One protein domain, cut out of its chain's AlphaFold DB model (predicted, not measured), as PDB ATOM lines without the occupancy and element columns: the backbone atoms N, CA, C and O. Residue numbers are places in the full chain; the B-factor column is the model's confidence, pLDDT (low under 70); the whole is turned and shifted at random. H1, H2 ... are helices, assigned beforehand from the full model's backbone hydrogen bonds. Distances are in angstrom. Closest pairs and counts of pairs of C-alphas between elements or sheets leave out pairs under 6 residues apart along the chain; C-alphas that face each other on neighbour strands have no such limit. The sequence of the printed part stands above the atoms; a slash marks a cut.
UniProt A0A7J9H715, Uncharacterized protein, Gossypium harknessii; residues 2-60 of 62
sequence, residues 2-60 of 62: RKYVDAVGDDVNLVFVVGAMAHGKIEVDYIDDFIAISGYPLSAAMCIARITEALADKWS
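AT A GLANCE: This is residues 2 to 60 of the 62 residues of an uncharacterized protein of Gossypium harknessii (UniProt A0A7J9H715). Little regular structure is here: a short helix, H1, leads into a wide loop of residues 7 to 43, which swings out and folds back to one long helix, H2. H2 runs along the longest axis at one side of the loop, and H1 packs on its later part. The printed part has 59 residues and two named helices, H1 then H2, with no named strand; under half of the residues are in them, and the class is all helix. It is only just compact, close to loose, with a radius of gyration of the C-alphas of 12.2 A and spans of 33 by 24 by 17 A.

HOW THE PARTS SIT: H1, residues 2 to 6, touches H2, residues 44 to 59, with residues 54 to 58 of H2 alone. The closest C-alphas, those of Arg 2 and Ala 54, are 5.4 A apart. In both helices every O i to N i+4 pair is within hydrogen-bond range.

IN THESE COORDINATES: H1 begins at C-alpha 2 (3.531, 26.229, -29.054). H2 is 22.6 A long, from C-alpha 44 (10.904, 12.601, -38.517) to C-alpha 59 (5.005, 21.761, -18.662).

THE WHOLE: The farthest C-alphas, Asp 11 and His 23, are 34.6 A apart. The link from H1 to H2 is long, 37 residues. The printed part has no cut, and no printed residue is under 70 in pLDDT.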
ATOM      1  N   ARG A   2       3.819  25.732 -30.428       79.06
ATOM      2  CA  ARG A   2       3.531  26.229 -29.054       79.06
ATOM      3  C   ARG A   2       2.063  26.618 -28.821       79.06
ATOM      4  O   ARG A   2       1.381  25.942 -28.075       79.06
ATOM      5  N   LYS A   3       1.525  27.546 -29.626       82.69
ATOM      6  CA  LYS A   3       0.100  27.943 -29.562       82.69
ATOM      7  C   LYS A   3      -0.905  26.783 -29.652       82.69
ATOM      8  O   LYS A   3      -2.004  26.913 -29.142       82.69
ATOM      9  N   TYR A   4      -0.554  25.703 -30.354       85.31
ATOM     10  CA  TYR A   4      -1.416  24.527 -30.490       85.31
ATOM     11  C   TYR A   4      -1.393  23.697 -29.205       85.31
ATOM     12  O   TYR A   4      -2.437  23.333 -28.686       85.31
ATOM     13  N   VAL A   5      -0.199  23.461 -28.660       83.94
ATOM     14  CA  VAL A   5       0.006  22.715 -27.413       83.94
ATOM     15  C   VAL A   5      -0.568  23.475 -26.207       83.94
ATOM     16  O   VAL A   5      -1.182  22.857 -25.338       83.94
ATOM     17  N   ASP A   6      -0.456  24.806 -26.197       84.69
ATOM     18  CA  ASP A   6      -1.000  25.694 -25.156       84.69
ATOM     19  C   ASP A   6      -2.535  25.768 -25.166       84.69
ATOM     20  O   ASP A   6      -3.149  26.023 -24.135       84.69
ATOM     21  N   ALA A   7      -3.170  25.557 -26.326       85.25
ATOM     22  CA  ALA A   7      -4.628  25.578 -26.453       85.25
ATOM     23  C   ALA A   7      -5.298  24.307 -25.902       85.25
ATOM     24  O   ALA A   7      -6.513  24.285 -25.714       85.25
ATOM     25  N   VAL A   8      -4.522  23.248 -25.671       84.81
ATOM     26  CA  VAL A   8      -5.023  21.960 -25.190       84.81
ATOM     27  C   VAL A   8      -5.077  21.982 -23.665       84.81
ATOM     28  O   VAL A   8      -4.086  22.332 -23.023       84.81
ATOM     29  N   GLY A   9      -6.216  21.599 -23.087       82.00
ATOM     30  CA  GLY A   9      -6.384  21.486 -21.635       82.00
ATOM     31  C   GLY A   9      -5.453  20.441 -21.017       82.00
ATOM     32  O   GLY A   9      -5.038  19.491 -21.680       82.00
ATOM     33  N   ASP A  10      -5.107  20.618 -19.743       82.75
ATOM     34  CA  ASP A  10      -4.238  19.680 -19.013       82.75
ATOM     35  C   ASP A  10      -4.950  18.364 -18.642       82.75
ATOM     36  O   ASP A  10      -4.317  17.404 -18.212       82.75
ATOM     37  N   ASP A  11      -6.268  18.305 -18.827       86.38
ATOM     38  CA  ASP A  11      -7.126  17.138 -18.631       86.38
ATOM     39  C   ASP A  11      -7.180  16.200 -19.852       86.38
ATOM     40  O   ASP A  11      -7.793  15.132 -19.790       86.38
ATOM     41  N   VAL A  12      -6.521  16.571 -20.956       87.19
ATOM     42  CA  VAL A  12      -6.533  15.825 -22.220       87.19
ATOM     43  C   VAL A  12      -5.166  15.195 -22.499       87.19
ATOM     44  O   VAL A  12      -4.125  15.846 -22.420       87.19
ATOM     45  N   ASN A  13      -5.165  13.918 -22.892       87.56
ATOM     46  CA  ASN A  13      -3.953  13.226 -23.330       87.56
ATOM     47  C   ASN A  13      -3.629  13.558 -24.790       87.56
ATOM     48  O   ASN A  13      -4.457  13.363 -25.678       87.56
ATOM     49  N   LEU A  14      -2.400  14.003 -25.046       88.88
ATOM     50  CA  LEU A  14      -1.912  14.315 -26.388       88.88
ATOM     51  C   LEU A  14      -1.213  13.108 -27.021       88.88
ATOM     52  O   LEU A  14      -0.216  12.616 -26.496       88.88
ATOM     53  N   VAL A  15      -1.697  12.678 -28.187       91.62
ATOM     54  CA  VAL A  15      -1.071  11.628 -29.002       91.62
ATOM     55  C   VAL A  15      -0.596  12.240 -30.316       91.62
ATOM     56  O   VAL A  15      -1.390  12.762 -31.092       91.62
ATOM     57  N   PHE A  16       0.712  12.176 -30.579       91.44
ATOM     58  CA  PHE A  16       1.305  12.671 -31.824       91.44
ATOM     59  C   PHE A  16       1.692  11.508 -32.730       91.44
ATOM     60  O   PHE A  16       2.486  10.648 -32.349       91.44
ATOM     61  N   VAL A  17       1.175  11.514 -33.958       92.88
ATOM     62  CA  VAL A  17       1.516  10.519 -34.978       92.88
ATOM     63  C   VAL A  17       2.580  11.096 -35.898       92.88
ATOM     64  O   VAL A  17       2.339  12.064 -36.618       92.88
ATOM     65  N   VAL A  18       3.772  10.500 -35.876       91.94
ATOM     66  CA  VAL A  18       4.903  10.936 -36.702       91.94
ATOM     67  C   VAL A  18       5.305   9.820 -37.656       91.94
ATOM     68  O   VAL A  18       5.535   8.680 -37.259       91.94
ATOM     69  N   GLY A  19       5.405  10.157 -38.938       90.88
ATOM     70  CA  GLY A  19       5.736   9.214 -39.995       90.88
ATOM     71  C   GLY A  19       7.231   8.933 -40.017       90.88
ATOM     72  O   GLY A  19       8.013   9.780 -40.441       90.88
ATOM     73  N   ALA A  20       7.633   7.732 -39.611       90.19
ATOM     74  CA  ALA A  20       9.009   7.244 -39.716       90.19
ATOM     75  C   ALA A  20       9.290   6.639 -41.109       90.19
ATOM     76  O   ALA A  20       9.754   5.508 -41.229       90.19
ATOM     77  N   MET A  21       8.951   7.373 -42.172       89.69
ATOM     78  CA  MET A  21       9.038   6.920 -43.567       89.69
ATOM     79  C   MET A  21       9.954   7.839 -44.382       89.69
ATOM     80  O   MET A  21      10.051   9.029 -44.095       89.69
ATOM     81  N   ALA A  22      10.600   7.303 -45.423       85.38
ATOM     82  CA  ALA A  22      11.423   8.104 -46.338       85.38
ATOM     83  C   ALA A  22      10.565   9.030 -47.219       85.38
ATOM     84  O   ALA A  22      10.883  10.204 -47.396       85.38
ATOM     85  N   HIS A  23       9.455   8.502 -47.737       86.75
ATOM     86  CA  HIS A  23       8.469   9.220 -48.535       86.75
ATOM     87  C   HIS A  23       7.073   8.668 -48.242       86.75
ATOM     88  O   HIS A  23       6.935   7.530 -47.796       86.75
ATOM     89  N   GLY A  24       6.045   9.464 -48.528       87.88
ATOM     90  CA  GLY A  24       4.648   9.099 -48.310       87.88
ATOM     91  C   GLY A  24       3.938  10.079 -47.386       87.88
ATOM     92  O   GLY A  24       4.525  11.047 -46.902       87.88
ATOM     93  N   LYS A  25       2.652   9.824 -47.163       86.94
ATOM     94  CA  LYS A  25       1.792  10.613 -46.285       86.94
ATOM     95  C   LYS A  25       1.218   9.698 -45.213       86.94
ATOM     96  O   LYS A  25       0.904   8.544 -45.485       86.94
ATOM     97  N   ILE A  26       1.108  10.218 -43.998       87.56
ATOM     98  CA  ILE A  26       0.401   9.541 -42.915       87.56
ATOM     99  C   ILE A  26      -1.092   9.721 -43.186       87.56
ATOM    100  O   ILE A  26      -1.592  10.844 -43.142       87.56
ATOM    101  N   GLU A  27      -1.782   8.631 -43.493       87.06
ATOM    102  CA  GLU A  27      -3.237   8.593 -43.621       87.06
ATOM    103  C   GLU A  27      -3.737   7.442 -42.760       87.06
ATOM    104  O   GLU A  27      -3.602   6.272 -43.109       87.06
ATOM    105  N   VAL A  28      -4.228   7.796 -41.580       90.25
ATOM    106  CA  VAL A  28      -4.772   6.871 -40.590       90.25
ATOM    107  C   VAL A  28      -6.108   7.428 -40.107       90.25
ATOM    108  O   VAL A  28      -6.362   8.623 -40.223       90.25
ATOM    109  N   ASP A  29      -6.975   6.565 -39.611       92.81
ATOM    110  CA  ASP A  29      -8.343   6.879 -39.187       92.81
ATOM    111  C   ASP A  29      -8.443   7.355 -37.731       92.81
ATOM    112  O   ASP A  29      -9.451   7.934 -37.340       92.81
ATOM    113  N   TYR A  30      -7.392   7.144 -36.939       90.88
ATOM    114  CA  TYR A  30      -7.335   7.516 -35.524       90.88
ATOM    115  C   TYR A  30      -6.709   8.896 -35.255       90.88
ATOM    116  O   TYR A  30      -6.432   9.216 -34.101       90.88
ATOM    117  N   ILE A  31      -6.426   9.691 -36.294       91.38
ATOM    118  CA  ILE A  31      -5.965  11.078 -36.123       91.38
ATOM    119  C   ILE A  31      -7.148  12.037 -36.202       91.38
ATOM    120  O   ILE A  31      -7.913  12.002 -37.163       91.38
ATOM    121  N   ASP A  32      -7.257  12.924 -35.218       88.62
ATOM    122  CA  ASP A  32      -8.271  13.981 -35.222       88.62
ATOM    123  C   ASP A  32      -7.843  15.161 -36.105       88.62
ATOM    124  O   ASP A  32      -8.612  15.646 -36.932       88.62
ATOM    125  N   ASP A  33      -6.580  15.580 -35.972       88.88
ATOM    126  CA  ASP A  33      -6.042  16.779 -36.610       88.88
ATOM    127  C   ASP A  33      -4.722  16.514 -37.344       88.88
ATOM    128  O   ASP A  33      -3.846  15.775 -36.883       88.88
ATOM    129  N   PHE A  34      -4.541  17.193 -38.481       90.12
ATOM    130  CA  PHE A  34      -3.302  17.167 -39.259       90.12
ATOM    131  C   PHE A  34      -2.655  18.553 -39.296       90.12
ATOM    132  O   PHE A  34      -3.126  19.464 -39.979       90.12
ATOM    133  N   ILE A  35      -1.546  18.714 -38.570       89.62
ATOM    134  CA  ILE A  35      -0.877  20.009 -38.388       89.62
ATOM    135  C   ILE A  35       0.492  20.074 -39.070       89.62
ATOM    136  O   ILE A  35       1.279  19.129 -39.048       89.62
ATOM    137  N   ALA A  36       0.823  21.245 -39.619       89.50
ATOM    138  CA  ALA A  36       2.165  21.556 -40.102       89.50
ATOM    139  C   ALA A  36       2.966  22.292 -39.016       89.50
ATOM    140  O   ALA A  36       2.651  23.418 -38.631       89.50
ATOM    141  N   ILE A  37       4.045  21.670 -38.534       89.25
ATOM    142  CA  ILE A  37       4.965  22.282 -37.559       89.25
ATOM    143  C   ILE A  37       6.004  23.223 -38.194       89.25
ATOM    144  O   ILE A  37       6.636  24.009 -37.489       89.25
ATOM    145  N   SER A  38       6.190  23.142 -39.513       88.44
ATOM    146  CA  SER A  38       7.189  23.880 -40.287       88.44
ATOM    147  C   SER A  38       6.670  24.142 -41.700       88.44
ATOM    148  O   SER A  38       5.959  23.311 -42.257       88.44
ATOM    149  N   GLY A  39       7.060  25.276 -42.291       90.81
ATOM    150  CA  GLY A  39       6.833  25.562 -43.715       90.81
ATOM    151  C   GLY A  39       7.780  24.803 -44.656       90.81
ATOM    152  O   GLY A  39       7.625  24.877 -45.869       90.81
ATOM    153  N   TYR A  40       8.752  24.076 -44.101       90.31
ATOM    154  CA  TYR A  40       9.714  23.249 -44.827       90.31
ATOM    155  C   TYR A  40       9.573  21.778 -44.427       90.31
ATOM    156  O   TYR A  40       9.298  21.510 -43.250       90.31
ATOM    157  N   PRO A  41       9.814  20.832 -45.353       89.19
ATOM    158  CA  PRO A  41       9.844  19.413 -45.029       89.19
ATOM    159  C   PRO A  41      10.962  19.131 -44.021       89.19
ATOM    160  O   PRO A  41      12.107  19.544 -44.205       89.19
ATOM    161  N   LEU A  42      10.613  18.439 -42.940       89.75
ATOM    162  CA  LEU A  42      11.530  18.061 -41.871       89.75
ATOM    163  C   LEU A  42      11.691  16.544 -41.833       89.75
ATOM    164  O   LEU A  42      10.775  15.804 -42.191       89.75
ATOM    165  N   SER A  43      12.842  16.080 -41.347       91.69
ATOM    166  CA  SER A  43      12.995  14.677 -40.968       91.69
ATOM    167  C   SER A  43      12.084  14.342 -39.783       91.69
ATOM    168  O   SER A  43      11.759  15.211 -38.967       91.69
ATOM    169  N   ALA A  44      11.712  13.067 -39.646       91.31
ATOM    170  CA  ALA A  44      10.904  12.601 -38.517       91.31
ATOM    171  C   ALA A  44      11.562  12.927 -37.162       91.31
ATOM    172  O   ALA A  44      10.887  13.382 -36.244       91.31
ATOM    173  N   ALA A  45      12.887  12.785 -37.061       93.31
ATOM    174  CA  ALA A  45      13.637  13.109 -35.847       93.31
ATOM    175  C   ALA A  45      13.531  14.597 -35.473       93.31
ATOM    176  O   ALA A  45      13.257  14.926 -34.321       93.31
ATOM    177  N   MET A  46      13.683  15.499 -36.450       92.69
ATOM    178  CA  MET A  46      13.544  16.936 -36.207       92.69
ATOM    179  C   MET A  46      12.096  17.311 -35.866       92.69
ATOM    180  O   MET A  46      11.861  18.192 -35.044       92.69
ATOM    181  N   CYS A  47      11.118  16.631 -36.472       93.19
ATOM    182  CA  CYS A  47       9.707  16.792 -36.139       93.19
ATOM    183  C   CYS A  47       9.445  16.464 -34.661       93.19
ATOM    184  O   CYS A  47       8.892  17.292 -33.940       93.19
ATOM    185  N   ILE A  48       9.932  15.308 -34.193       93.50
ATOM    186  CA  ILE A  48       9.799  14.873 -32.797       93.50
ATOM    187  C   ILE A  48      10.480  15.863 -31.851       93.50
ATOM    188  O   ILE A  48       9.837  16.303 -30.904       93.50
ATOM    189  N   ALA A  49      11.718  16.277 -32.141       94.38
ATOM    190  CA  ALA A  49      12.451  17.232 -31.307       94.38
ATOM    191  C   ALA A  49      11.659  18.532 -31.080       94.38
ATOM    192  O   ALA A  49      11.509  18.995 -29.953       94.38
ATOM    193  N   ARG A  50      11.055  19.081 -32.141       92.75
ATOM    194  CA  ARG A  50      10.252  20.313 -32.066       92.75
ATOM    195  C   ARG A  50       8.945  20.134 -31.294       92.75
ATOM    196  O   ARG A  50       8.460  21.092 -30.694       92.75
ATOM    197  N   ILE A  51       8.356  18.939 -31.336       92.06
ATOM    198  CA  ILE A  51       7.166  18.599 -30.547       92.06
ATOM    199  C   ILE A  51       7.546  18.497 -29.066       92.06
ATOM    200  O   ILE A  51       6.888  19.115 -28.232       92.06
ATOM    201  N   THR A  52       8.625  17.779 -28.742       92.81
ATOM    202  CA  THR A  52       9.083  17.600 -27.358       92.81
ATOM    203  C   THR A  52       9.553  18.904 -26.728       92.81
ATOM    204  O   THR A  52       9.225  19.143 -25.575       92.81
ATOM    205  N   GLU A  53      10.235  19.779 -27.474       93.00
ATOM    206  CA  GLU A  53      10.599  21.126 -27.006       93.00
ATOM    207  C   GLU A  53       9.354  21.930 -26.609       93.00
ATOM    208  O   GLU A  53       9.287  22.478 -25.513       93.00
ATOM    209  N   ALA A  54       8.325  21.948 -27.464       91.25
ATOM    210  CA  ALA A  54       7.093  22.682 -27.179       91.25
ATOM    211  C   ALA A  54       6.320  22.110 -25.975       91.25
ATOM    212  O   ALA A  54       5.687  22.869 -25.244       91.25
ATOM    213  N   LEU A  55       6.356  20.790 -25.770       90.56
ATOM    214  CA  LEU A  55       5.757  20.144 -24.599       90.56
ATOM    215  C   LEU A  55       6.548  20.433 -23.320       90.56
ATOM    216  O   LEU A  55       5.945  20.719 -22.288       90.56
ATOM    217  N   ALA A  56       7.881  20.392 -23.394       91.50
ATOM    218  CA  ALA A  56       8.756  20.732 -22.279       91.50
ATOM    219  C   ALA A  56       8.517  22.176 -21.821       91.50
ATOM    220  O   ALA A  56       8.332  22.414 -20.629       91.50
ATOM    221  N   ASP A  57       8.391  23.116 -22.766       90.50
ATOM    222  CA  ASP A  57       8.033  24.503 -22.469       90.50
ATOM    223  C   ASP A  57       6.672  24.617 -21.761       90.50
ATOM    224  O   ASP A  57       6.571  25.298 -20.741       90.50
ATOM    225  N   LYS A  58       5.626  23.946 -22.278       88.38
ATOM    226  CA  LYS A  58       4.275  23.992 -21.686       88.38
ATOM    227  C   LYS A  58       4.278  23.490 -20.244       88.38
ATOM    228  O   LYS A  58       3.668  24.104 -19.374       88.38
ATOM    229  N   TRP A  59       4.965  22.381 -19.986       89.69
ATOM    230  CA  TRP A  59       5.005  21.761 -18.662       89.69
ATOM    231  C   TRP A  59       6.139  22.274 -17.769       89.69
ATOM    232  O   TRP A  59       6.303  21.775 -16.659       89.69
ATOM    233  N   SER A  60       6.894  23.285 -18.215       88.75
ATOM    234  CA  SER A  60       8.048  23.834 -17.489       88.75
ATOM    235  C   SER A  60       9.078  22.762 -17.095       88.75
ATOM    236  O   SER A  60       9.625  22.783 -15.991       88.75
TER     237      SER A  60